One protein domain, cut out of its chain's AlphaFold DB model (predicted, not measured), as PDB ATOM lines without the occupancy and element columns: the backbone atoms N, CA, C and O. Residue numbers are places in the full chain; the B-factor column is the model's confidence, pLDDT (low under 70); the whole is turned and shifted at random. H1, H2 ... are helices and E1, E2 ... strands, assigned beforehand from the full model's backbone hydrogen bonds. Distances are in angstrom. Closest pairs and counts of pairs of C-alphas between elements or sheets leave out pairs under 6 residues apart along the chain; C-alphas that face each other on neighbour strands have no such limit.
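What this domain is: This is residues 15 to 191 of the 341 residues of an uncharacterized protein of Stenotrophomonas maltophilia (UniProt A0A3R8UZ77). A strongly twisted sheet of four strands has the helices H1 and H4 over one face, and H5 packs on H4 on its side away from the sheet. A small hairpin, E5 and E6, sits by the sheet's edge strand E1, while the short helices H2 and H3 lie toward the opposite end of the longest axis. The printed part has 177 residues, with five named helices and six named strands in the order E1 H1 E2 E3 E4 H2 H3 H4 E5 E6 H5; the class is mixed, helices and strands. The large sheet has the order E1 E4 E3 E2, all antiparallel. The whole is compact, with a radius of gyration of the C-alphas of 16.2 A, and spans 49 by 34 by 33 A.

Where its parts are: In the large sheet, E1 is residues 15 to 20, 17.0 A long from C-alpha 15 at (32.073, 52.104, -11.323); E4 is residues 86 to 93, 22.8 A; E3 is residues 76 to 83, 21.7 A; E2 is residues 63 to 67, 11.4 A. H1 is residues 25 to 42, 26.0 A. H4, the longest helix, is residues 124 to 148, 36.3 A from C-alpha 124 at (13.060, 59.619, -6.848). H5 is residues 171 to 190, 28.0 A, ending with C-alpha 190 at (15.452, 46.248, 2.173). The shorter elements are H2, residues 103 to 108; H3, residues 114 to 119; E5, residues 154 to 156; and E6, residues 162 to 164.

How they stand to each other: E2, E3 and E4 form a meander, each strand the antiparallel neighbour of the one before. Within hydrogen-bond range are N 17 and O 89, 3.0 A, between E1 and E4; N 79 and O 90, 2.9 A, between E3 and E4; and N 65 and O 78, 2.8 A, between E2 and E3. H1 and H4 lie on the same face, two layers with the sheet, at heights over the sheet of 8.1 A and 8.3 A. H4 runs along the strands, at 16 degrees to E4 on the local plane. H1 touches H4 with residues 32 to 39 alone, at a steep tilt of 60 degrees; the closest C-alphas are those of Ile 36 and Val 142, 7.2 A. H4 is the hub. It touches H5, the closest C-alphas being those of Phe 134 and His 185, 5.8 A, opposite ways at a shallow tilt of 34 degrees, only just short of steep. H5 is not on the sheet. H2 only grazes the sheet; the closest C-alphas of H2 and E4 are those of Leu 104 and Ala 93, 5.2 A. H3 and H4 only just touch, with 3 pairs of C-alphas within 8 A, and only at the corner; the closest are those of Ala 114 and Pro 124, 5.7 A. In the hairpin E5 and E6, N 155 and O 163 are 2.9 A apart; the closest C-alphas of E1 and E5 are those of Thr 18 and Arg 154, 5.0 A. In all five helices every O i to N i+4 pair is within hydrogen-bond range.

The domain as a whole: The C-alphas farthest apart are those of Gly 23 and Gly 115, 49.9 A. The printed part has no cut. The link from H1 to E2, 20 residues, is long. The mean pLDDT of the printed part is 78.8; 36 residues are under 70, among them residues 47 to 53 and 156 to 162.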
ATOM      1  N   GLY A  15      30.848  52.036 -10.541       76.94
ATOM      2  CA  GLY A  15      32.073  52.104 -11.323       76.94
ATOM      3  C   GLY A  15      32.794  50.763 -11.369       76.94
ATOM      4  O   GLY A  15      32.309  49.749 -10.868       76.94
ATOM      5  N   SER A  16      33.979  50.762 -11.969       84.00
ATOM      6  CA  SER A  16      34.808  49.569 -12.098       84.00
ATOM      7  C   SER A  16      36.250  49.826 -11.686       84.00
ATOM      8  O   SER A  16      36.724  50.965 -11.599       84.00
ATOM      9  N   PHE A  17      36.963  48.744 -11.409       83.94
ATOM     10  CA  PHE A  17      38.412  48.751 -11.290       83.94
ATOM     11  C   PHE A  17      38.984  47.492 -11.931       83.94
ATOM     12  O   PHE A  17      38.298  46.477 -12.071       83.94
ATOM     13  N   THR A  18      40.247  47.574 -12.331       85.62
ATOM     14  CA  THR A  18      40.962  46.440 -12.903       85.62
ATOM     15  C   THR A  18      41.850  45.778 -11.863       85.62
ATOM     16  O   THR A  18      42.392  46.431 -10.965       85.62
ATOM     17  N   VAL A  19      41.990  44.466 -11.991       85.69
ATOM     18  CA  VAL A  19      42.903  43.632 -11.222       85.69
ATOM     19  C   VAL A  19      43.869  42.995 -12.221       85.69
ATOM     20  O   VAL A  19      43.422  42.205 -13.054       85.69
ATOM     21  N   PRO A  20      45.165  43.342 -12.194       80.94
ATOM     22  CA  PRO A  20      46.146  42.724 -13.065       80.94
ATOM     23  C   PRO A  20      46.417  41.288 -12.624       80.94
ATOM     24  O   PRO A  20      46.799  41.039 -11.478       80.94
ATOM     25  N   CYS A  21      46.254  40.346 -13.549       72.31
ATOM     26  CA  CYS A  21      46.481  38.932 -13.292       72.31
ATOM     27  C   CYS A  21      47.895  38.548 -13.731       72.31
ATOM     28  O   CYS A  21      48.178  38.365 -14.912       72.31
ATOM     29  N   PHE A  22      48.808  38.389 -12.774       58.09
ATOM     30  CA  PHE A  22      50.128  37.812 -13.034       58.09
ATOM     31  C   PHE A  22      50.067  36.284 -12.836       58.09
ATOM     32  O   PHE A  22      50.575  35.767 -11.846       58.09
ATOM     33  N   GLY A  23      49.397  35.552 -13.735       60.28
ATOM     34  CA  GLY A  23      49.200  34.096 -13.610       60.28
ATOM     35  C   GLY A  23      48.113  33.536 -14.534       60.28
ATOM     36  O   GLY A  23      47.692  34.220 -15.462       60.28
ATOM     37  N   ASP A  24      47.666  32.297 -14.288       61.88
ATOM     38  CA  ASP A  24      46.486  31.737 -14.964       61.88
ATOM     39  C   ASP A  24      45.246  32.524 -14.504       61.88
ATOM     40  O   ASP A  24      44.964  32.606 -13.305       61.88
ATOM     41  N   SER A  25      44.537  33.175 -15.432       62.00
ATOM     42  CA  SER A  25      43.446  34.108 -15.097       62.00
ATOM     43  C   SER A  25      42.311  33.423 -14.334       62.00
ATOM     44  O   SER A  25      41.613  34.063 -13.546       62.00
ATOM     45  N   MET A  26      42.172  32.108 -14.514       63.69
ATOM     46  CA  MET A  26      41.160  31.289 -13.862       63.69
ATOM     47  C   MET A  26      41.354  31.220 -12.338       63.69
ATOM     48  O   MET A  26      40.378  31.396 -11.611       63.69
ATOM     49  N   ASP A  27      42.595  31.092 -11.852       78.38
ATOM     50  CA  ASP A  27      42.901  31.041 -10.412       78.38
ATOM     51  C   ASP A  27      42.620  32.389  -9.729       78.38
ATOM     52  O   ASP A  27      42.083  32.447  -8.621       78.38
ATOM     53  N   CYS A  28      42.945  33.500 -10.401       81.75
ATOM     54  CA  CYS A  28      42.666  34.835  -9.875       81.75
ATOM     55  C   CYS A  28      41.161  35.143  -9.871       81.75
ATOM     56  O   CYS A  28      40.657  35.772  -8.939       81.75
ATOM     57  N   ALA A  29      40.429  34.692 -10.893       83.75
ATOM     58  CA  ALA A  29      38.985  34.859 -10.963       83.75
ATOM     59  C   ALA A  29      38.265  34.056  -9.868       83.75
ATOM     60  O   ALA A  29      37.360  34.590  -9.228       83.75
ATOM     61  N   ASP A  30      38.683  32.812  -9.617       84.50
ATOM     62  CA  ASP A  30      38.157  31.984  -8.523       84.50
ATOM     63  C   ASP A  30      38.475  32.587  -7.151       84.50
ATOM     64  O   ASP A  30      37.591  32.685  -6.301       84.50
ATOM     65  N   PHE A  31      39.684  33.125  -6.965       86.56
ATOM     66  CA  PHE A  31      40.028  33.846  -5.743       86.56
ATOM     67  C   PHE A  31      39.118  35.062  -5.497       86.56
ATOM     68  O   PHE A  31      38.571  35.219  -4.405       86.56
ATOM     69  N   ILE A  32      38.918  35.920  -6.506       88.56
ATOM     70  CA  ILE A  32      38.042  37.099  -6.386       88.56
ATOM     71  C   ILE A  32      36.599  36.676  -6.076       88.56
ATOM     72  O   ILE A  32      35.948  37.302  -5.236       88.56
ATOM     73  N   ARG A  33      36.112  35.599  -6.706       86.31
ATOM     74  CA  ARG A  33      34.787  35.022  -6.429       86.31
ATOM     75  C   ARG A  33      34.648  34.617  -4.966       86.31
ATOM     76  O   ARG A  33      33.702  35.055  -4.316       86.31
ATOM     77  N   ASP A  34      35.598  33.851  -4.437       87.00
ATOM     78  CA  ASP A  34      35.573  33.389  -3.045       87.00
ATOM     79  C   ASP A  34      35.611  34.559  -2.053       87.00
ATOM     80  O   ASP A  34      34.908  34.550  -1.039       87.00
ATOM     81  N   ARG A  35      36.386  35.608  -2.359       88.88
ATOM     82  CA  ARG A  35      36.434  36.828  -1.538       88.88
ATOM     83  C   ARG A  35      35.098  37.560  -1.512       88.88
ATOM     84  O   ARG A  35      34.636  37.935  -0.438       88.88
ATOM     85  N   ILE A  36      34.459  37.729  -2.667       88.62
ATOM     86  CA  ILE A  36      33.155  38.396  -2.759       88.62
ATOM     87  C   ILE A  36      32.060  37.541  -2.115       88.62
ATOM     88  O   ILE A  36      31.169  38.088  -1.467       88.62
ATOM     89  N   ALA A  37      32.161  36.212  -2.195       86.00
ATOM     90  CA  ALA A  37      31.251  35.314  -1.495       86.00
ATOM     91  C   ALA A  37      31.382  35.417   0.035       86.00
ATOM     92  O   ALA A  37      30.374  35.443   0.742       86.00
ATOM     93  N   GLY A  38      32.612  35.532   0.546       88.06
ATOM     94  CA  GLY A  38      32.868  35.807   1.961       88.06
ATOM     95  C   GLY A  38      32.268  37.141   2.412       88.06
ATOM     96  O   GLY A  38      31.552  37.183   3.411       88.06
ATOM     97  N   LEU A  39      32.480  38.203   1.627       88.38
ATOM     98  CA  LEU A  39      31.917  39.527   1.900       88.38
ATOM     99  C   LEU A  39      30.382  39.518   1.888       88.38
ATOM    100  O   LEU A  39      29.752  40.115   2.756       88.38
ATOM    101  N   ALA A  40      29.764  38.808   0.943       85.00
ATOM    102  CA  ALA A  40      28.317  38.635   0.910       85.00
ATOM    103  C   ALA A  40      27.796  37.963   2.189       85.00
ATOM    104  O   ALA A  40      26.783  38.394   2.733       85.00
ATOM    105  N   GLY A  41      28.521  36.965   2.709       84.88
ATOM    106  CA  GLY A  41      28.222  36.339   3.997       84.88
ATOM    107  C   GLY A  41      28.293  37.317   5.176       84.88
ATOM    108  O   GLY A  41      27.409  37.294   6.029       84.88
ATOM    109  N   GLU A  42      29.294  38.203   5.207       87.69
ATOM    110  CA  GLU A  42      29.415  39.264   6.225       87.69
ATOM    111  C   GLU A  42      28.272  40.290   6.141       87.69
ATOM    112  O   GLU A  42      27.782  40.754   7.169       87.69
ATOM    113  N   LEU A  43      27.820  40.608   4.926       84.75
ATOM    114  CA  LEU A  43      26.736  41.559   4.656       84.75
ATOM    115  C   LEU A  43      25.329  40.936   4.732       84.75
ATOM    116  O   LEU A  43      24.339  41.644   4.559       84.75
ATOM    117  N   GLY A  44      25.222  39.622   4.957       82.56
ATOM    118  CA  GLY A  44      23.944  38.904   4.966       82.56
ATOM    119  C   GLY A  44      23.249  38.846   3.600       82.56
ATOM    120  O   GLY A  44      22.029  38.693   3.534       82.56
ATOM    121  N   LEU A  45      24.004  38.984   2.509       79.94
ATOM    122  CA  LEU A  45      23.477  39.004   1.150       79.94
ATOM    123  C   LEU A  45      23.332  37.591   0.569       79.94
ATOM    124  O   LEU A  45      24.205  36.742   0.769       79.94
ATOM    125  N   PRO A  46      22.252  37.324  -0.191       72.44
ATOM    126  CA  PRO A  46      22.090  36.049  -0.865       72.44
ATOM    127  C   PRO A  46      23.127  35.904  -1.982       72.44
ATOM    128  O   PRO A  46      23.330  36.805  -2.796       72.44
ATOM    129  N   LEU A  47      23.753  34.731  -2.053       69.38
ATOM    130  CA  LEU A  47      24.595  34.371  -3.188       69.38
ATOM    131  C   LEU A  47      23.725  33.887  -4.353       69.38
ATOM    132  O   LEU A  47      22.747  33.167  -4.120       69.38
ATOM    133  N   PRO A  48      24.067  34.241  -5.604       65.00
ATOM    134  CA  PRO A  48      23.352  33.721  -6.757       65.00
ATOM    135  C   PRO A  48      23.448  32.184  -6.806       65.00
ATOM    136  O   PRO A  48      24.482  31.611  -6.446       65.00
ATOM    137  N   PRO A  49      22.378  31.486  -7.236       56.84
ATOM    138  CA  PRO A  49      22.388  30.035  -7.326       56.84
ATOM    139  C   PRO A  49      23.438  29.567  -8.338       56.84
ATOM    140  O   PRO A  49      23.574  30.111  -9.433       56.84
ATOM    141  N   LEU A  50      24.164  28.515  -7.969       53.72
ATOM    142  CA  LEU A  50      25.114  27.849  -8.853       53.72
ATOM    143  C   LEU A  50      24.414  27.337 -10.133       53.72
ATOM    144  O   LEU A  50      23.321  26.773 -10.038       53.72
ATOM    145  N   PRO A  51      25.057  27.433 -11.313       50.66
ATOM    146  CA  PRO A  51      26.443  27.852 -11.528       50.66
ATOM    147  C   PRO A  51      26.627  29.381 -11.588       50.66
ATOM    148  O   PRO A  51      25.865  30.068 -12.265       50.66
ATOM    149  N   TYR A  52      27.715  29.882 -10.978       57.06
ATOM    150  CA  TYR A  52      28.206  31.282 -10.991       57.06
ATOM    151  C   TYR A  52      28.678  31.767 -12.385       57.06
ATOM    152  O   TYR A  52      29.733  32.376 -12.543       57.06
ATOM    153  N   ARG A  53      27.927  31.421 -13.434       60.34
ATOM    154  CA  ARG A  53      28.134  31.821 -14.835       60.34
ATOM    155  C   ARG A  53      26.911  32.516 -15.425       60.34
ATOM    156  O   ARG A  53      26.879  32.748 -16.631       60.34
ATOM    157  N   ALA A  54      25.897  32.802 -14.610       75.06
ATOM    158  CA  ALA A  54      24.822  33.662 -15.062       75.06
ATOM    159  C   ALA A  54      25.433  35.020 -15.451       75.06
ATOM    160  O   ALA A  54      26.263  35.541 -14.697       75.06
ATOM    161  N   PRO A  55      25.097  35.565 -16.629       81.12
ATOM    162  CA  PRO A  55      25.503  36.917 -16.964       81.12
ATOM    163  C   PRO A  55      24.908  37.885 -15.938       81.12
ATOM    164  O   PRO A  55      23.772  37.692 -15.498       81.12
ATOM    165  N   ALA A  56      25.668  38.913 -15.575       81.62
ATOM    166  CA  ALA A  56      25.112  40.063 -14.886       81.62
ATOM    167  C   ALA A  56      24.027  40.688 -15.770       81.62
ATOM    168  O   ALA A  56      24.099  40.652 -17.005       81.62
ATOM    169  N   SER A  57      22.984  41.222 -15.150       80.12
ATOM    170  CA  SER A  57      21.870  41.792 -15.894       80.12
ATOM    171  C   SER A  57      22.250  43.120 -16.542       80.12
ATOM    172  O   SER A  57      21.801  43.401 -17.654       80.12
ATOM    173  N   PHE A  58      23.131  43.900 -15.907       79.50
ATOM    174  CA  PHE A  58      23.604  45.174 -16.453       79.50
ATOM    175  C   PHE A  58      24.474  45.023 -17.707       79.50
ATOM    176  O   PHE A  58      24.448  45.905 -18.559       79.50
ATOM    177  N   ASP A  59      25.234  43.931 -17.836       81.56
ATOM    178  CA  ASP A  59      26.087  43.647 -18.993       81.56
ATOM    179  C   ASP A  59      26.354  42.136 -19.099       81.56
ATOM    180  O   ASP A  59      26.872  41.499 -18.181       81.56
ATOM    181  N   ARG A  60      26.042  41.563 -20.266       81.19
ATOM    182  CA  ARG A  60      26.169  40.123 -20.532       81.19
ATOM    183  C   ARG A  60      27.611  39.629 -20.611       81.19
ATOM    184  O   ARG A  60      27.826  38.421 -20.557       81.19
ATOM    185  N   GLU A  61      28.579  40.526 -20.779       84.19
ATOM    186  CA  GLU A  61      30.001  40.182 -20.786       84.19
ATOM    187  C   GLU A  61      30.565  40.003 -19.365       84.19
ATOM    188  O   GLU A  61      31.671  39.485 -19.207       84.19
ATOM    189  N   PHE A  62      29.804  40.383 -18.334       86.19
ATOM    190  CA  PHE A  62      30.145  40.174 -16.932       86.19
ATOM    191  C   PHE A  62      29.479  38.912 -16.389       86.19
ATOM    192  O   PHE A  62      28.282  38.698 -16.554       86.19
ATOM    193  N   ALA A  63      30.246  38.082 -15.688       87.19
ATOM    194  CA  ALA A  63      29.706  37.015 -14.859       87.19
ATOM    195  C   ALA A  63      29.206  37.608 -13.535       87.19
ATOM    196  O   ALA A  63      29.959  38.305 -12.851       87.19
ATOM    197  N   LEU A  64      27.957  37.320 -13.168       85.94
ATOM    198  CA  LEU A  64      27.357  37.767 -11.913       85.94
ATOM    199  C   LEU A  64      28.044  37.095 -10.718       85.94
ATOM    200  O   LEU A  64      28.100  35.866 -10.627       85.94
ATOM    201  N   LEU A  65      28.529  37.909  -9.785       85.69
ATOM    202  CA  LEU A  65      29.157  37.462  -8.542       85.69
ATOM    203  C   LEU A  65      28.233  37.631  -7.337       85.69
ATOM    204  O   LEU A  65      28.174  36.760  -6.474       85.69
ATOM    205  N   LEU A  66      27.528  38.760  -7.279       83.50
ATOM    206  CA  LEU A  66      26.680  39.140  -6.153       83.50
ATOM    207  C   LEU A  66      25.535  40.026  -6.642       83.50
ATOM    208  O   LEU A  66      25.763  40.911  -7.458       83.50
ATOM    209  N   GLY A  67      24.331  39.820  -6.114       78.12
ATOM    210  CA  GLY A  67      23.210  40.751  -6.243       78.12
ATOM    211  C   GLY A  67      22.786  41.239  -4.859       78.12
ATOM    212  O   GLY A  67      22.774  40.459  -3.910       78.12
ATOM    213  N   THR A  68      22.441  42.518  -4.716       73.19
ATOM    214  CA  THR A  68      22.139  43.117  -3.402       73.19
ATOM    215  C   THR A  68      20.696  42.901  -2.928       73.19
ATOM    216  O   THR A  68      20.250  43.579  -2.009       73.19
ATOM    217  N   GLY A  69      19.944  41.976  -3.533       61.06
ATOM    218  CA  GLY A  69      18.573  41.650  -3.133       61.06
ATOM    219  C   GLY A  69      18.150  40.255  -3.587       61.06
ATOM    220  O   GLY A  69      18.779  39.658  -4.462       61.06
ATOM    221  N   SER A  70      17.075  39.720  -3.000       50.53
ATOM    222  CA  SER A  70      16.499  38.425  -3.379       50.53
ATOM    223  C   SER A  70      15.799  38.525  -4.740       50.53
ATOM    224  O   SER A  70      14.583  38.640  -4.808       50.53
ATOM    225  N   THR A  71      16.582  38.566  -5.818       50.28
ATOM    226  CA  THR A  71      16.218  38.352  -7.235       50.28
ATOM    227  C   THR A  71      15.106  39.199  -7.888       50.28
ATOM    228  O   THR A  71      15.070  39.251  -9.109       50.28
ATOM    229  N   GLU A  72      14.256  39.925  -7.154       50.34
ATOM    230  CA  GLU A  72      13.191  40.786  -7.715       50.34
ATOM    231  C   GLU A  72      13.314  42.261  -7.292       50.34
ATOM    232  O   GLU A  72      12.760  43.148  -7.936       50.34
ATOM    233  N   ARG A  73      14.077  42.551  -6.227       54.91
ATOM    234  CA  ARG A  73      14.291  43.915  -5.695       54.91
ATOM    235  C   ARG A  73      15.763  44.325  -5.594       54.91
ATOM    236  O   ARG A  73      16.066  45.357  -5.008       54.91
ATOM    237  N   GLY A  74      16.681  43.518  -6.132       71.94
ATOM    238  CA  GLY A  74      18.107  43.849  -6.130       71.94
ATOM    239  C   GLY A  74      18.347  45.186  -6.825       71.94
ATOM    240  O   GLY A  74      17.889  45.383  -7.946       71.94
ATOM    241  N   VAL A  75      19.023  46.106  -6.140       81.25
ATOM    242  CA  VAL A  75      19.322  47.446  -6.669       81.25
ATOM    243  C   VAL A  75      20.626  47.429  -7.444       81.25
ATOM    244  O   VAL A  75      20.698  48.001  -8.527       81.25
ATOM    245  N   LEU A  76      21.634  46.732  -6.915       86.31
ATOM    246  CA  LEU A  76      22.959  46.632  -7.507       86.31
ATOM    247  C   LEU A  76      23.366  45.172  -7.714       86.31
ATOM    248  O   LEU A  76      22.944  44.263  -6.993       86.31
ATOM    249  N   GLU A  77      24.260  44.976  -8.669       87.06
ATOM    250  CA  GLU A  77      24.974  43.735  -8.923       87.06
ATOM    251  C   GLU A  77      26.482  43.991  -8.954       87.06
ATOM    252  O   GLU A  77      26.941  45.066  -9.347       87.06
ATOM    253  N   ILE A  78      27.255  42.971  -8.583       88.50
ATOM    254  CA  ILE A  78      28.699  42.908  -8.788       88.50
ATOM    255  C   ILE A  78      28.984  41.902  -9.894       88.50
ATOM    256  O   ILE A  78      28.582  40.739  -9.800       88.50
ATOM    257  N   GLY A  79      29.710  42.337 -10.919       88.56
ATOM    258  CA  GLY A  79      30.152  41.491 -12.018       88.56
ATOM    259  C   GLY A  79      31.670  41.343 -12.079       88.56
ATOM    260  O   GLY A  79      32.413  42.251 -11.697       88.56
ATOM    261  N   LEU A  80      32.122  40.221 -12.643       89.00
ATOM    262  CA  LEU A  80      33.513  39.971 -13.030       89.00
ATOM    263  C   LEU A  80      33.613  39.662 -14.521       89.00
ATOM    264  O   LEU A  80      32.861  38.835 -15.032       89.00
ATOM    265  N   ARG A  81      34.591  40.256 -15.196       86.19
ATOM    266  CA  ARG A  81      34.874  39.991 -16.607       86.19
ATOM    267  C   ARG A  81      36.368  39.817 -16.856       86.19
ATOM    268  O   ARG A  81      37.176  40.555 -16.301       86.19
ATOM    269  N   ASP A  82      36.705  38.907 -17.765       84.75
ATOM    270  CA  ASP A  82      38.037  38.817 -18.366       84.75
ATOM    271  C   ASP A  82      38.255  39.925 -19.411       84.75
ATOM    272  O   ASP A  82      37.439  40.122 -20.321       84.75
ATOM    273  N   TRP A  83      39.380  40.636 -19.312       78.31
ATOM    274  CA  TRP A  83      39.770  41.694 -20.243       78.31
ATOM    275  C   TRP A  83      41.267  41.636 -20.570       78.31
ATOM    276  O   TRP A  83      42.103  42.300 -19.959       78.31
ATOM    277  N   GLY A  84      41.613  40.852 -21.591       76.75
ATOM    278  CA  GLY A  84      43.010  40.651 -21.975       76.75
ATOM    279  C   GLY A  84      43.785  39.937 -20.866       76.75
ATOM    280  O   GLY A  84      43.437  38.813 -20.520       76.75
ATOM    281  N   ASP A  85      44.809  40.601 -20.325       75.25
ATOM    282  CA  ASP A  85      45.634  40.099 -19.214       75.25
ATOM    283  C   ASP A  85      45.105  40.539 -17.828       75.25
ATOM    284  O   ASP A  85      45.705  40.233 -16.796       75.25
ATOM    285  N   ASP A  86      43.996  41.283 -17.790       80.19
ATOM    286  CA  ASP A  86      43.408  41.838 -16.573       80.19
ATOM    287  C   ASP A  86      42.005  41.260 -16.320       80.19
ATOM    288  O   ASP A  86      41.292  40.838 -17.233       80.19
ATOM    289  N   LEU A  87      41.576  41.310 -15.060       86.31
ATOM    290  CA  LEU A  87      40.185  41.130 -14.657       86.31
ATOM    291  C   LEU A  87      39.540  42.487 -14.378       86.31
ATOM    292  O   LEU A  87      40.180  43.401 -13.853       86.31
ATOM    293  N   VAL A  88      38.255  42.614 -14.690       86.06
ATOM    294  CA  VAL A  88      37.454  43.809 -14.411       86.06
ATOM    295  C   VAL A  88      36.385  43.452 -13.396       86.06
ATOM    296  O   VAL A  88      35.548  42.590 -13.660       86.06
ATOM    297  N   VAL A  89      36.395  44.142 -12.257       88.12
ATOM    298  CA  VAL A  89      35.315  44.090 -11.266       88.12
ATOM    299  C   VAL A  89      34.464  45.339 -11.438       88.12
ATOM    300  O   VAL A  89      34.996  46.453 -11.455       88.12
ATOM    301  N   ALA A  90      33.154  45.159 -11.567       87.12
ATOM    302  CA  ALA A  90      32.196  46.245 -11.739       87.12
ATOM    303  C   ALA A  90      31.056  46.129 -10.729       87.12
ATOM    304  O   ALA A  90      30.625  45.022 -10.413       87.12
ATOM    305  N   VAL A  91      30.572  47.275 -10.253       87.69
ATOM    306  CA  VAL A  91      29.327  47.399  -9.484       87.69
ATOM    307  C   VAL A  91      28.393  48.301 -10.276       87.69
ATOM    308  O   VAL A  91      28.800  49.410 -10.625       87.69
ATOM    309  N   ALA A  92      27.179  47.835 -10.562       84.94
ATOM    310  CA  ALA A  92      26.211  48.576 -11.368       84.94
ATOM    311  C   ALA A  92      24.761  48.243 -11.001       84.94
ATOM    312  O   ALA A  92      24.497  47.249 -10.326       84.94
ATOM    313  N   ALA A  93      23.827  49.077 -11.462       83.00
ATOM    314  CA  ALA A  93      22.393  48.872 -11.280       83.00
ATOM    315  C   ALA A  93      21.930  47.555 -11.898       83.00
ATOM    316  O   ALA A  93      22.237  47.276 -13.055       83.00
ATOM    317  N   ALA A  94      21.120  46.793 -11.167       80.75
ATOM    318  CA  ALA A  94      20.503  45.596 -11.716       80.75
ATOM    319  C   ALA A  94      19.533  45.962 -12.857       80.75
ATOM    320  O   ALA A  94      18.639  46.797 -12.710       80.75
ATOM    321  N   ASN A  95      19.675  45.300 -13.999       79.19
ATOM    322  CA  ASN A  95      18.812  45.470 -15.162       79.19
ATOM    323  C   ASN A  95      17.878  44.259 -15.332       79.19
ATOM    324  O   ASN A  95      17.893  43.553 -16.343       79.19
ATOM    325  N   HIS A  96      17.098  43.963 -14.293       69.75
ATOM    326  CA  HIS A  96      16.060  42.940 -14.364       69.75
ATOM    327  C   HIS A  96      14.727  43.574 -14.777       69.75
ATOM    328  O   HIS A  96      14.157  44.362 -14.027       69.75
ATOM    329  N   GLU A  97      14.204  43.199 -15.942       56.28
ATOM    330  CA  GLU A  97      12.815  43.480 -16.319       56.28
ATOM    331  C   GLU A  97      11.895  42.449 -15.642       56.28
ATOM    332  O   GLU A  97      11.643  41.367 -16.176       56.28
ATOM    333  N   VAL A  98      11.399  42.752 -14.442       52.88
ATOM    334  CA  VAL A  98      10.347  41.958 -13.784       52.88
ATOM    335  C   VAL A  98       9.089  42.815 -13.730       52.88
ATOM    336  O   VAL A  98       9.002  43.726 -12.918       52.88
ATOM    337  N   ALA A  99       8.125  42.540 -14.619       51.88
ATOM    338  CA  ALA A  99       6.800  43.178 -14.646       51.88
ATOM    339  C   ALA A  99       6.811  44.713 -14.416       51.88
ATOM    340  O   ALA A  99       5.978  45.243 -13.681       51.88
ATOM    341  N   GLY A 100       7.756  45.421 -15.043       59.91
ATOM    342  CA  GLY A 100       7.994  46.853 -14.857       59.91
ATOM    343  C   GLY A 100       9.339  47.297 -15.457       59.91
ATOM    344  O   GLY A 100      10.068  46.447 -15.977       59.91
ATOM    345  N   PRO A 101       9.660  48.605 -15.418       62.97
ATOM    346  CA  PRO A 101      10.967  49.131 -15.809       62.97
ATOM    347  C   PRO A 101      12.073  48.555 -14.923       62.97
ATOM    348  O   PRO A 101      11.865  48.269 -13.738       62.97
ATOM    349  N   SER A 102      13.258  48.391 -15.499       74.88
ATOM    350  CA  SER A 102      14.413  47.884 -14.766       74.88
ATOM    351  C   SER A 102      14.918  48.910 -13.737       74.88
ATOM    352  O   SER A 102      14.680  50.113 -13.877       74.88
ATOM    353  N   ARG A 103      15.667  48.481 -12.705       78.19
ATOM    354  CA  ARG A 103      16.301  49.441 -11.769       78.19
ATOM    355  C   ARG A 103      17.293  50.347 -12.485       78.19
ATOM    356  O   ARG A 103      17.457  51.500 -12.101       78.19
ATOM    357  N   LEU A 104      17.897  49.840 -13.553       76.81
ATOM    358  CA  LEU A 104      18.726  50.623 -14.444       76.81
ATOM    359  C   LEU A 104      17.961  51.799 -15.080       76.81
ATOM    360  O   LEU A 104      18.436  52.930 -15.005       76.81
ATOM    361  N   ASP A 105      16.783  51.554 -15.657       75.81
ATOM    362  CA  ASP A 105      15.959  52.607 -16.276       75.81
ATOM    363  C   ASP A 105      15.520  53.649 -15.244       75.81
ATOM    364  O   ASP A 105      15.635  54.854 -15.470       75.81
ATOM    365  N   ILE A 106      15.115  53.173 -14.062       76.12
ATOM    366  CA  ILE A 106      14.764  54.010 -12.911       76.12
ATOM    367  C   ILE A 106      15.923  54.932 -12.516       76.12
ATOM    368  O   ILE A 106      15.696  56.086 -12.176       76.12
ATOM    369  N   LEU A 107      17.165  54.453 -12.553       79.31
ATOM    370  CA  LEU A 107      18.336  55.247 -12.170       79.31
ATOM    371  C   LEU A 107      18.814  56.190 -13.279       79.31
ATOM    372  O   LEU A 107      19.413  57.222 -12.978       79.31
ATOM    373  N   PHE A 108      18.539  55.867 -14.544       77.75
ATOM    374  CA  PHE A 108      18.797  56.767 -15.667       77.75
ATOM    375  C   PHE A 108      17.829  57.950 -15.699       77.75
ATOM    376  O   PHE A 108      18.270  59.078 -15.925       77.75
ATOM    377  N   ASP A 109      16.537  57.701 -15.468       75.88
ATOM    378  CA  ASP A 109      15.515  58.746 -15.399       75.88
ATOM    379  C   ASP A 109      14.541  58.510 -14.228       75.88
ATOM    380  O   ASP A 109      13.417  58.027 -14.412       75.88
ATOM    381  N   PRO A 110      14.940  58.885 -12.997       73.00
ATOM    382  CA  PRO A 110      14.090  58.707 -11.823       73.00
ATOM    383  C   PRO A 110      12.768  59.473 -11.920       73.00
ATOM    384  O   PRO A 110      11.770  59.051 -11.339       73.00
ATOM    385  N   ALA A 111      12.743  60.590 -12.655       68.56
ATOM    386  CA  ALA A 111      11.550  61.416 -12.804       68.56
ATOM    387  C   ALA A 111      10.487  60.715 -13.660       68.56
ATOM    388  O   ALA A 111       9.316  60.697 -13.281       68.56
ATOM    389  N   LEU A 112      10.892  60.068 -14.758       70.44
ATOM    390  CA  LEU A 112       9.991  59.276 -15.602       70.44
ATOM    391  C   LEU A 112       9.360  58.095 -14.842       70.44
ATOM    392  O   LEU A 112       8.244  57.672 -15.146       70.44
ATOM    393  N   HIS A 113      10.058  57.586 -13.828       74.69
ATOM    394  CA  HIS A 113       9.628  56.452 -13.012       74.69
ATOM    395  C   HIS A 113       9.122  56.841 -11.615       74.69
ATOM    396  O   HIS A 113       8.896  55.963 -10.775       74.69
ATOM    397  N   ALA A 114       8.870  58.134 -11.376       69.06
ATOM    398  CA  ALA A 114       8.464  58.650 -10.072       69.06
ATOM    399  C   ALA A 114       7.228  57.931  -9.516       69.06
ATOM    400  O   ALA A 114       7.230  57.508  -8.368       69.06
ATOM    401  N   GLY A 115       6.211  57.666 -10.340       66.12
ATOM    402  CA  GLY A 115       5.000  56.973  -9.886       66.12
ATOM    403  C   GLY A 115       5.231  55.524  -9.430       66.12
ATOM    404  O   GLY A 115       4.456  54.989  -8.645       66.12
ATOM    405  N   GLN A 116       6.277  54.840  -9.897       72.62
ATOM    406  CA  GLN A 116       6.633  53.530  -9.342       72.62
ATOM    407  C   GLN A 116       7.421  53.674  -8.044       72.62
ATOM    408  O   GLN A 116       7.095  52.997  -7.074       72.62
ATOM    409  N   LEU A 117       8.416  54.561  -8.021       75.06
ATOM    410  CA  LEU A 117       9.220  54.809  -6.830       75.06
ATOM    411  C   LEU A 117       8.350  55.265  -5.657       75.06
ATOM    412  O   LEU A 117       8.468  54.711  -4.573       75.06
ATOM    413  N   LEU A 118       7.391  56.158  -5.896       71.12
ATOM    414  CA  LEU A 118       6.448  56.617  -4.879       71.12
ATOM    415  C   LEU A 118       5.538  55.481  -4.376       71.12
ATOM    416  O   LEU A 118       5.338  55.380  -3.171       71.12
ATOM    417  N   ARG A 119       5.073  54.557  -5.240       69.19
ATOM    418  CA  ARG A 119       4.339  53.338  -4.808       69.19
ATOM    419  C   ARG A 119       5.179  52.396  -3.957       69.19
ATOM    420  O   ARG A 119       4.651  51.683  -3.111       69.19
ATOM    421  N   GLU A 120       6.475  52.354  -4.222       70.94
ATOM    422  CA  GLU A 120       7.438  51.593  -3.433       70.94
ATOM    423  C   GLU A 120       7.888  52.367  -2.183       70.94
ATOM    424  O   GLU A 120       8.641  51.819  -1.385       70.94
ATOM    425  N   GLY A 121       7.412  53.604  -1.990       69.38
ATOM    426  CA  GLY A 121       7.783  54.468  -0.877       69.38
ATOM    427  C   GLY A 121       9.207  54.999  -1.001       69.38
ATOM    428  O   GLY A 121       9.957  54.915  -0.043       69.38
ATOM    429  N   TYR A 122       9.611  55.502  -2.165       74.69
ATOM    430  CA  TYR A 122      10.909  56.136  -2.398       74.69
ATOM    431  C   TYR A 122      10.734  57.542  -2.976       74.69
ATOM    432  O   TYR A 122       9.960  57.738  -3.917       74.69
ATOM    433  N   ASP A 123      11.527  58.504  -2.492       74.88
ATOM    434  CA  ASP A 123      11.745  59.754  -3.224       74.88
ATOM    435  C   ASP A 123      12.642  59.479  -4.442       74.88
ATOM    436  O   ASP A 123      13.714  58.886  -4.281       74.88
ATOM    437  N   PRO A 124      12.265  59.907  -5.660       75.38
ATOM    438  CA  PRO A 124      13.060  59.619  -6.848       75.38
ATOM    439  C   PRO A 124      14.493  60.156  -6.823       75.38
ATOM    440  O   PRO A 124      15.409  59.501  -7.327       75.38
ATOM    441  N   LYS A 125      14.715  61.342  -6.243       74.56
ATOM    442  CA  LYS A 125      16.051  61.947  -6.177       74.56
ATOM    443  C   LYS A 125      16.897  61.269  -5.109       74.56
ATOM    444  O   LYS A 125      18.069  60.984  -5.359       74.56
ATOM    445  N   GLU A 126      16.313  61.008  -3.946       78.31
ATOM    446  CA  GLU A 126      16.971  60.313  -2.846       78.31
ATOM    447  C   GLU A 126      17.333  58.880  -3.237       78.31
ATOM    448  O   GLU A 126      18.473  58.475  -3.028       78.31
ATOM    449  N   TYR A 127      16.426  58.154  -3.899       81.62
ATOM    450  CA  TYR A 127      16.681  56.807  -4.410       81.62
ATOM    451  C   TYR A 127      17.928  56.767  -5.295       81.62
ATOM    452  O   TYR A 127      18.830  55.954  -5.080       81.62
ATOM    453  N   ALA A 128      18.009  57.677  -6.271       81.81
ATOM    454  CA  ALA A 128      19.138  57.745  -7.191       81.81
ATOM    455  C   ALA A 128      20.446  58.129  -6.483       81.81
ATOM    456  O   ALA A 128      21.496  57.534  -6.748       81.81
ATOM    457  N   ALA A 129      20.389  59.086  -5.553       82.38
ATOM    458  CA  ALA A 129      21.543  59.483  -4.754       82.38
ATOM    459  C   ALA A 129      22.044  58.332  -3.866       82.38
ATOM    460  O   ALA A 129      23.246  58.064  -3.828       82.38
ATOM    461  N   MET A 130      21.126  57.618  -3.212       85.12
ATOM    462  CA  MET A 130      21.431  56.490  -2.338       85.12
ATOM    463  C   MET A 130      21.996  55.309  -3.124       85.12
ATOM    464  O   MET A 130      23.000  54.731  -2.725       85.12
ATOM    465  N   ALA A 131      21.421  54.983  -4.284       85.69
ATOM    466  CA  ALA A 131      21.917  53.898  -5.126       85.69
ATOM    467  C   ALA A 131      23.338  54.187  -5.624       85.69
ATOM    468  O   ALA A 131      24.189  53.297  -5.651       85.69
ATOM    469  N   LYS A 132      23.627  55.451  -5.960       85.19
ATOM    470  CA  LYS A 132      24.977  55.872  -6.324       85.19
ATOM    471  C   LYS A 132      25.955  55.780  -5.148       85.19
ATOM    472  O   LYS A 132      27.037  55.223  -5.328       85.19
ATOM    473  N   ALA A 133      25.589  56.304  -3.978       87.62
ATOM    474  CA  ALA A 133      26.426  56.229  -2.781       87.62
ATOM    475  C   ALA A 133      26.712  54.772  -2.395       87.62
ATOM    476  O   ALA A 133      27.860  54.405  -2.152       87.62
ATOM    477  N   PHE A 134      25.684  53.923  -2.448       89.75
ATOM    478  CA  PHE A 134      25.807  52.498  -2.197       89.75
ATOM    479  C   PHE A 134      26.778  51.830  -3.170       89.75
ATOM    480  O   PHE A 134      27.675  51.104  -2.742       89.75
ATOM    481  N   ALA A 135      26.661  52.106  -4.469       88.06
ATOM    482  CA  ALA A 135      27.555  51.522  -5.459       88.06
ATOM    483  C   ALA A 135      29.016  51.964  -5.267       88.06
ATOM    484  O   ALA A 135      29.925  51.137  -5.370       88.06
ATOM    485  N   ASP A 136      29.246  53.242  -4.951       87.06
ATOM    486  CA  ASP A 136      30.584  53.784  -4.703       87.06
ATOM    487  C   ASP A 136      31.214  53.178  -3.428       87.06
ATOM    488  O   ASP A 136      32.377  52.754  -3.456       87.06
ATOM    489  N   ASP A 137      30.450  53.074  -2.335       91.81
ATOM    490  CA  ASP A 137      30.905  52.492  -1.065       91.81
ATOM    491  C   ASP A 137      31.145  50.978  -1.181       91.81
ATOM    492  O   ASP A 137      32.166  50.474  -0.707       91.81
ATOM    493  N   LEU A 138      30.263  50.250  -1.876       89.88
ATOM    494  CA  LEU A 138      30.416  48.815  -2.129       89.88
ATOM    495  C   LEU A 138      31.661  48.531  -2.980       89.88
ATOM    496  O   LEU A 138      32.432  47.622  -2.670       89.88
ATOM    497  N   LEU A 139      31.911  49.340  -4.015       88.44
ATOM    498  CA  LEU A 139      33.115  49.224  -4.839       88.44
ATOM    499  C   LEU A 139      34.392  49.495  -4.026       88.44
ATOM    500  O   LEU A 139      35.409  48.829  -4.237       88.44
ATOM    501  N   CYS A 140      34.356  50.460  -3.101       89.06
ATOM    502  CA  CYS A 140      35.474  50.739  -2.197       89.06
ATOM    503  C   CYS A 140      35.722  49.580  -1.231       89.06
ATOM    504  O   CYS A 140      36.871  49.167  -1.075       89.06
ATOM    505  N   LEU A 141      34.664  49.019  -0.647       91.56
ATOM    506  CA  LEU A 141      34.753  47.887   0.268       91.56
ATOM    507  C   LEU A 141      35.375  46.656  -0.402       91.56
ATOM    508  O   LEU A 141      36.349  46.108   0.109       91.56
ATOM    509  N   VAL A 142      34.891  46.277  -1.591       90.62
ATOM    510  CA  VAL A 142      35.465  45.158  -2.360       90.62
ATOM    511  C   VAL A 142      36.942  45.409  -2.663       90.62
ATOM    512  O   VAL A 142      37.768  44.503  -2.556       90.62
ATOM    513  N   ARG A 143      37.307  46.646  -3.014       89.25
ATOM    514  CA  ARG A 143      38.698  47.000  -3.303       89.25
ATOM    515  C   ARG A 143      39.601  46.878  -2.076       89.25
ATOM    516  O   ARG A 143      40.720  46.392  -2.211       89.25
ATOM    517  N   LEU A 144      39.135  47.315  -0.906       89.62
ATOM    518  CA  LEU A 144      39.873  47.177   0.351       89.62
ATOM    519  C   LEU A 144      40.074  45.703   0.713       89.62
ATOM    520  O   LEU A 144      41.190  45.322   1.055       89.62
ATOM    521  N   ASP A 145      39.043  44.874   0.555       89.12
ATOM    522  CA  ASP A 145      39.118  43.435   0.832       89.12
ATOM    523  C   ASP A 145      40.111  42.708  -0.080       89.12
ATOM    524  O   ASP A 145      40.855  41.835   0.371       89.12
ATOM    525  N   LEU A 146      40.153  43.072  -1.363       88.56
ATOM    526  CA  LEU A 146      41.149  42.538  -2.292       88.56
ATOM    527  C   LEU A 146      42.559  43.042  -1.951       88.56
ATOM    528  O   LEU A 146      43.510  42.258  -1.965       88.56
ATOM    529  N   HIS A 147      42.698  44.319  -1.590       85.94
ATOM    530  CA  HIS A 147      43.986  44.895  -1.213       85.94
ATOM    531  C   HIS A 147      44.576  44.254   0.052       85.94
ATOM    532  O   HIS A 147      45.769  43.956   0.074       85.94
ATOM    533  N   ASP A 148      43.756  43.978   1.070       84.56
ATOM    534  CA  ASP A 148      44.176  43.283   2.300       84.56
ATOM    535  C   ASP A 148      44.704  41.863   2.010       84.56
ATOM    536  O   ASP A 148      45.572  41.342   2.707       84.56
ATOM    537  N   CYS A 149      44.259  41.264   0.901       83.00
ATOM    538  CA  CYS A 149      44.758  39.984   0.402       83.00
ATOM    539  C   CYS A 149      46.019  40.096  -0.481       83.00
ATOM    540  O   CYS A 149      46.476  39.090  -1.024       83.00
ATOM    541  N   GLY A 150      46.576  41.296  -0.661       82.75
ATOM    542  CA  GLY A 150      47.740  41.539  -1.516       82.75
ATOM    543  C   GLY A 150      47.423  41.641  -3.011       82.75
ATOM    544  O   GLY A 150      48.345  41.598  -3.827       82.75
ATOM    545  N   ILE A 151      46.149  41.783  -3.388       83.88
ATOM    546  CA  ILE A 151      45.750  41.993  -4.780       83.88
ATOM    547  C   ILE A 151      45.858  43.482  -5.120       83.88
ATOM    548  O   ILE A 151      45.254  44.344  -4.480       83.88
ATOM    549  N   GLU A 152      46.629  43.796  -6.160       84.06
ATOM    550  CA  GLU A 152      46.722  45.162  -6.664       84.06
ATOM    551  C   GLU A 152      45.419  45.535  -7.376       84.06
ATOM    552  O   GLU A 152      44.990  44.868  -8.311       84.06
ATOM    553  N   CYS A 153      44.787  46.629  -6.963       84.81
ATOM    554  CA  CYS A 153      43.639  47.180  -7.671       84.81
ATOM    555  C   CYS A 153      44.048  48.452  -8.404       84.81
ATOM    556  O   CYS A 153      44.803  49.283  -7.893       84.81
ATOM    557  N   ARG A 154      43.518  48.629  -9.607       82.88
ATOM    558  CA  ARG A 154      43.852  49.741 -10.489       82.88
ATOM    559  C   ARG A 154      42.601  50.483 -10.905       82.88
ATOM    560  O   ARG A 154      41.606  49.900 -11.323       82.88
ATOM    561  N   ARG A 155      42.659  51.804 -10.797       73.88
ATOM    562  CA  ARG A 155      41.572  52.703 -11.185       73.88
ATOM    563  C   ARG A 155      41.860  53.287 -12.569       73.88
ATOM    564  O   ARG A 155      43.006  53.666 -12.829       73.88
ATOM    565  N   PRO A 156      40.863  53.369 -13.460       68.81
ATOM    566  CA  PRO A 156      41.043  53.992 -14.764       68.81
ATOM    567  C   PRO A 156      41.311  55.498 -14.603       68.81
ATOM    568  O   PRO A 156      40.585  56.197 -13.899       68.81
ATOM    569  N   THR A 157      42.361  56.008 -15.250       67.94
ATOM    570  CA  THR A 157      42.738  57.439 -15.283       67.94
ATOM    571  C   THR A 157      42.626  58.060 -16.675       67.94
ATOM    572  O   THR A 157      42.729  59.276 -16.823       67.94
ATOM    573  N   GLY A 158      42.386  57.246 -17.705       59.59
ATOM    574  CA  GLY A 158      42.234  57.669 -19.095       59.59
ATOM    575  C   GLY A 158      41.681  56.544 -19.971       59.59
ATOM    576  O   GLY A 158      41.198  55.537 -19.462       59.59
ATOM    577  N   LEU A 159      41.738  56.714 -21.299       55.75
ATOM    578  CA  LEU A 159      41.278  55.698 -22.267       55.75
ATOM    579  C   LEU A 159      42.189  54.467 -22.363       55.75
ATOM    580  O   LEU A 159      41.724  53.430 -22.824       55.75
ATOM    581  N   TYR A 160      43.458  54.595 -21.957       57.16
ATOM    582  CA  TYR A 160      44.469  53.525 -21.992       57.16
ATOM    583  C   TYR A 160      45.400  53.555 -20.770       57.16
ATOM    584  O   TYR A 160      46.513  53.036 -20.822       57.16
ATOM    585  N   THR A 161      45.013  54.252 -19.698       59.84
ATOM    586  CA  THR A 161      45.882  54.466 -18.533       59.84
ATOM    587  C   THR A 161      45.148  54.149 -17.248       59.84
ATOM    588  O   THR A 161      44.033  54.615 -17.018       59.84
ATOM    589  N   THR A 162      45.804  53.382 -16.388       69.31
ATOM    590  CA  THR A 162      45.379  53.125 -15.017       69.31
ATOM    591  C   THR A 162      46.337  53.786 -14.036       69.31
ATOM    592  O   THR A 162      47.489  54.068 -14.364       69.31
ATOM    593  N   ALA A 163      45.863  54.033 -12.819       75.00
ATOM    594  CA  ALA A 163      46.713  54.310 -11.672       75.00
ATOM    595  C   ALA A 163      46.495  53.236 -10.612       75.00
ATOM    596  O   ALA A 163      45.369  52.763 -10.415       75.00
ATOM    597  N   ILE A 164      47.574  52.891  -9.916       79.75
ATOM    598  CA  ILE A 164      47.509  52.035  -8.735       79.75
ATOM    599  C   ILE A 164      46.578  52.707  -7.719       79.75
ATOM    600  O   ILE A 164      46.595  53.929  -7.517       79.75
ATOM    601  N   TYR A 165      45.677  51.917  -7.146       79.25
ATOM    602  CA  TYR A 165      44.872  52.365  -6.027       79.25
ATOM    603  C   TYR A 165      45.772  52.536  -4.808       79.25
ATOM    604  O   TYR A 165      46.462  51.606  -4.401       79.25
ATOM    605  N   GLU A 166      45.756  53.736  -4.241       82.81
ATOM    606  CA  GLU A 166      46.438  54.024  -2.989       82.81
ATOM    607  C   GLU A 166      45.413  53.828  -1.870       82.81
ATOM    608  O   GLU A 166      44.453  54.605  -1.797       82.81
ATOM    609  N   PRO A 167      45.546  52.770  -1.056       79.50
ATOM    610  CA  PRO A 167      44.630  52.537   0.046       79.50
ATOM    611  C   PRO A 167      44.763  53.616   1.135       79.50
ATOM    612  O   PRO A 167      45.810  54.262   1.257       79.50
ATOM    613  N   PRO A 168      43.737  53.778   1.986       85.19
ATOM    614  CA  PRO A 168      43.849  54.522   3.233       85.19
ATOM    615  C   PRO A 168      44.988  53.989   4.114       85.19
ATOM    616  O   PRO A 168      45.286  52.797   4.105       85.19
ATOM    617  N   GLN A 169      45.594  54.870   4.918       85.00
ATOM    618  CA  GLN A 169      46.682  54.489   5.833       85.00
ATOM    619  C   GLN A 169      46.236  53.467   6.888       85.00
ATOM    620  O   GLN A 169      47.000  52.570   7.230       85.00
ATOM    621  N   ASP A 170      45.003  53.600   7.385       90.81
ATOM    622  CA  ASP A 170      44.378  52.639   8.293       90.81
ATOM    623  C   ASP A 170      43.322  51.828   7.533       90.81
ATOM    624  O   ASP A 170      42.145  52.189   7.467       90.81
ATOM    625  N   LEU A 171      43.779  50.736   6.916       87.00
ATOM    626  CA  LEU A 171      42.938  49.808   6.158       87.00
ATOM    627  C   LEU A 171      41.801  49.232   7.003       87.00
ATOM    628  O   LEU A 171      40.681  49.091   6.514       87.00
ATOM    629  N   LYS A 172      42.076  48.917   8.273       89.25
ATOM    630  CA  LYS A 172      41.106  48.273   9.156       89.25
ATOM    631  C   LYS A 172      39.978  49.236   9.512       89.25
ATOM    632  O   LYS A 172      38.815  48.868   9.369       89.25
ATOM    633  N   ALA A 173      40.320  50.455   9.930       92.25
ATOM    634  CA  ALA A 173      39.323  51.474  10.247       92.25
ATOM    635  C   ALA A 173      38.494  51.852   9.011       92.25
ATOM    636  O   ALA A 173      37.275  51.972   9.103       92.25
ATOM    637  N   ALA A 174      39.134  51.980   7.843       92.44
ATOM    638  CA  ALA A 174      38.427  52.258   6.597       92.44
ATOM    639  C   ALA A 174      37.456  51.129   6.221       92.44
ATOM    640  O   ALA A 174      36.313  51.399   5.864       92.44
ATOM    641  N   ARG A 175      37.880  49.863   6.333       92.44
ATOM    642  CA  ARG A 175      37.015  48.709   6.063       92.44
ATOM    643  C   ARG A 175      35.792  48.696   6.980       92.44
ATOM    644  O   ARG A 175      34.687  48.473   6.502       92.44
ATOM    645  N   GLU A 176      35.985  48.934   8.277       93.19
ATOM    646  CA  GLU A 176      34.899  48.964   9.265       93.19
ATOM    647  C   GLU A 176      33.884  50.082   8.976       93.19
ATOM    648  O   GLU A 176      32.678  49.842   9.007       93.19
ATOM    649  N   ASP A 177      34.360  51.272   8.601       94.19
ATOM    650  CA  ASP A 177      33.516  52.394   8.173       94.19
ATOM    651  C   ASP A 177      32.708  52.056   6.907       94.19
ATOM    652  O   ASP A 177      31.485  52.210   6.894       94.19
ATOM    653  N   TYR A 178      33.346  51.510   5.863       94.38
ATOM    654  CA  TYR A 178      32.636  51.110   4.641       94.38
ATOM    655  C   TYR A 178      31.645  49.965   4.870       94.38
ATOM    656  O   TYR A 178      30.566  49.986   4.282       94.38
ATOM    657  N   LEU A 179      31.958  49.000   5.740       93.31
ATOM    658  CA  LEU A 179      31.005  47.963   6.147       93.31
ATOM    659  C   LEU A 179      29.759  48.571   6.792       93.31
ATOM    660  O   LEU A 179      28.645  48.204   6.425       93.31
ATOM    661  N   GLY A 180      29.941  49.523   7.713       91.25
ATOM    662  CA  GLY A 180      28.834  50.228   8.359       91.25
ATOM    663  C   GLY A 180      27.967  51.000   7.361       91.25
ATOM    664  O   GLY A 180      26.741  50.900   7.407       91.25
ATOM    665  N   ARG A 181      28.589  51.715   6.414       93.31
ATOM    666  CA  ARG A 181      27.869  52.452   5.359       93.31
ATOM    667  C   ARG A 181      27.096  51.524   4.433       93.31
ATOM    668  O   ARG A 181      25.908  51.735   4.223       93.31
ATOM    669  N   VAL A 182      27.738  50.463   3.939       91.75
ATOM    670  CA  VAL A 182      27.099  49.451   3.084       91.75
ATOM    671  C   VAL A 182      25.926  48.781   3.798       91.75
ATOM    672  O   VAL A 182      24.865  48.628   3.198       91.75
ATOM    673  N   ALA A 183      26.069  48.439   5.079       88.75
ATOM    674  CA  ALA A 183      24.965  47.906   5.871       88.75
ATOM    675  C   ALA A 183      23.804  48.912   6.002       88.75
ATOM    676  O   ALA A 183      22.645  48.517   5.887       88.75
ATOM    677  N   GLY A 184      24.098  50.205   6.179       85.94
ATOM    678  CA  GLY A 184      23.092  51.273   6.185       85.94
ATOM    679  C   GLY A 184      22.343  51.398   4.854       85.94
ATOM    680  O   GLY A 184      21.113  51.447   4.840       85.94
ATOM    681  N   HIS A 185      23.062  51.353   3.730       88.00
ATOM    682  CA  HIS A 185      22.464  51.353   2.388       88.00
ATOM    683  C   HIS A 185      21.568  50.131   2.159       88.00
ATOM    684  O   HIS A 185      20.462  50.243   1.633       88.00
ATOM    685  N   LEU A 186      22.018  48.950   2.592       85.06
ATOM    686  CA  LEU A 186      21.226  47.721   2.525       85.06
ATOM    687  C   LEU A 186      19.967  47.799   3.387       85.06
ATOM    688  O   LEU A 186      18.926  47.297   2.970       85.06
ATOM    689  N   ALA A 187      20.039  48.419   4.564       81.38
ATOM    690  CA  ALA A 187      18.868  48.636   5.406       81.38
ATOM    691  C   ALA A 187      17.837  49.538   4.707       81.38
ATOM    692  O   ALA A 187      16.655  49.203   4.709       81.38
ATOM    693  N   TYR A 188      18.286  50.609   4.043       81.06
ATOM    694  CA  TYR A 188      17.421  51.491   3.253       81.06
ATOM    695  C   TYR A 188      16.674  50.730   2.146       81.06
ATOM    696  O   TYR A 188      15.451  50.780   2.082       81.06
ATOM    697  N   PHE A 189      17.381  49.963   1.309       80.31
ATOM    698  CA  PHE A 189      16.753  49.278   0.168       80.31
ATOM    699  C   PHE A 189      15.950  48.018   0.529       80.31
ATOM    700  O   PHE A 189      15.102  47.588  -0.257       80.31
ATOM    701  N   ASN A 190      16.205  47.412   1.692       76.31
ATOM    702  CA  ASN A 190      15.452  46.248   2.173       76.31
ATOM    703  C   ASN A 190      14.238  46.621   3.034       76.31
ATOM    704  O   ASN A 190      13.451  45.736   3.382       76.31
ATOM    705  N   ALA A 191      14.064  47.898   3.379       69.44
ATOM    706  CA  ALA A 191      12.879  48.354   4.086       69.44
ATOM    707  C   ALA A 191      11.618  48.128   3.219       69.44
ATOM    708  O   ALA A 191      11.629  48.414   2.019       69.44
TER     709      ALA A 191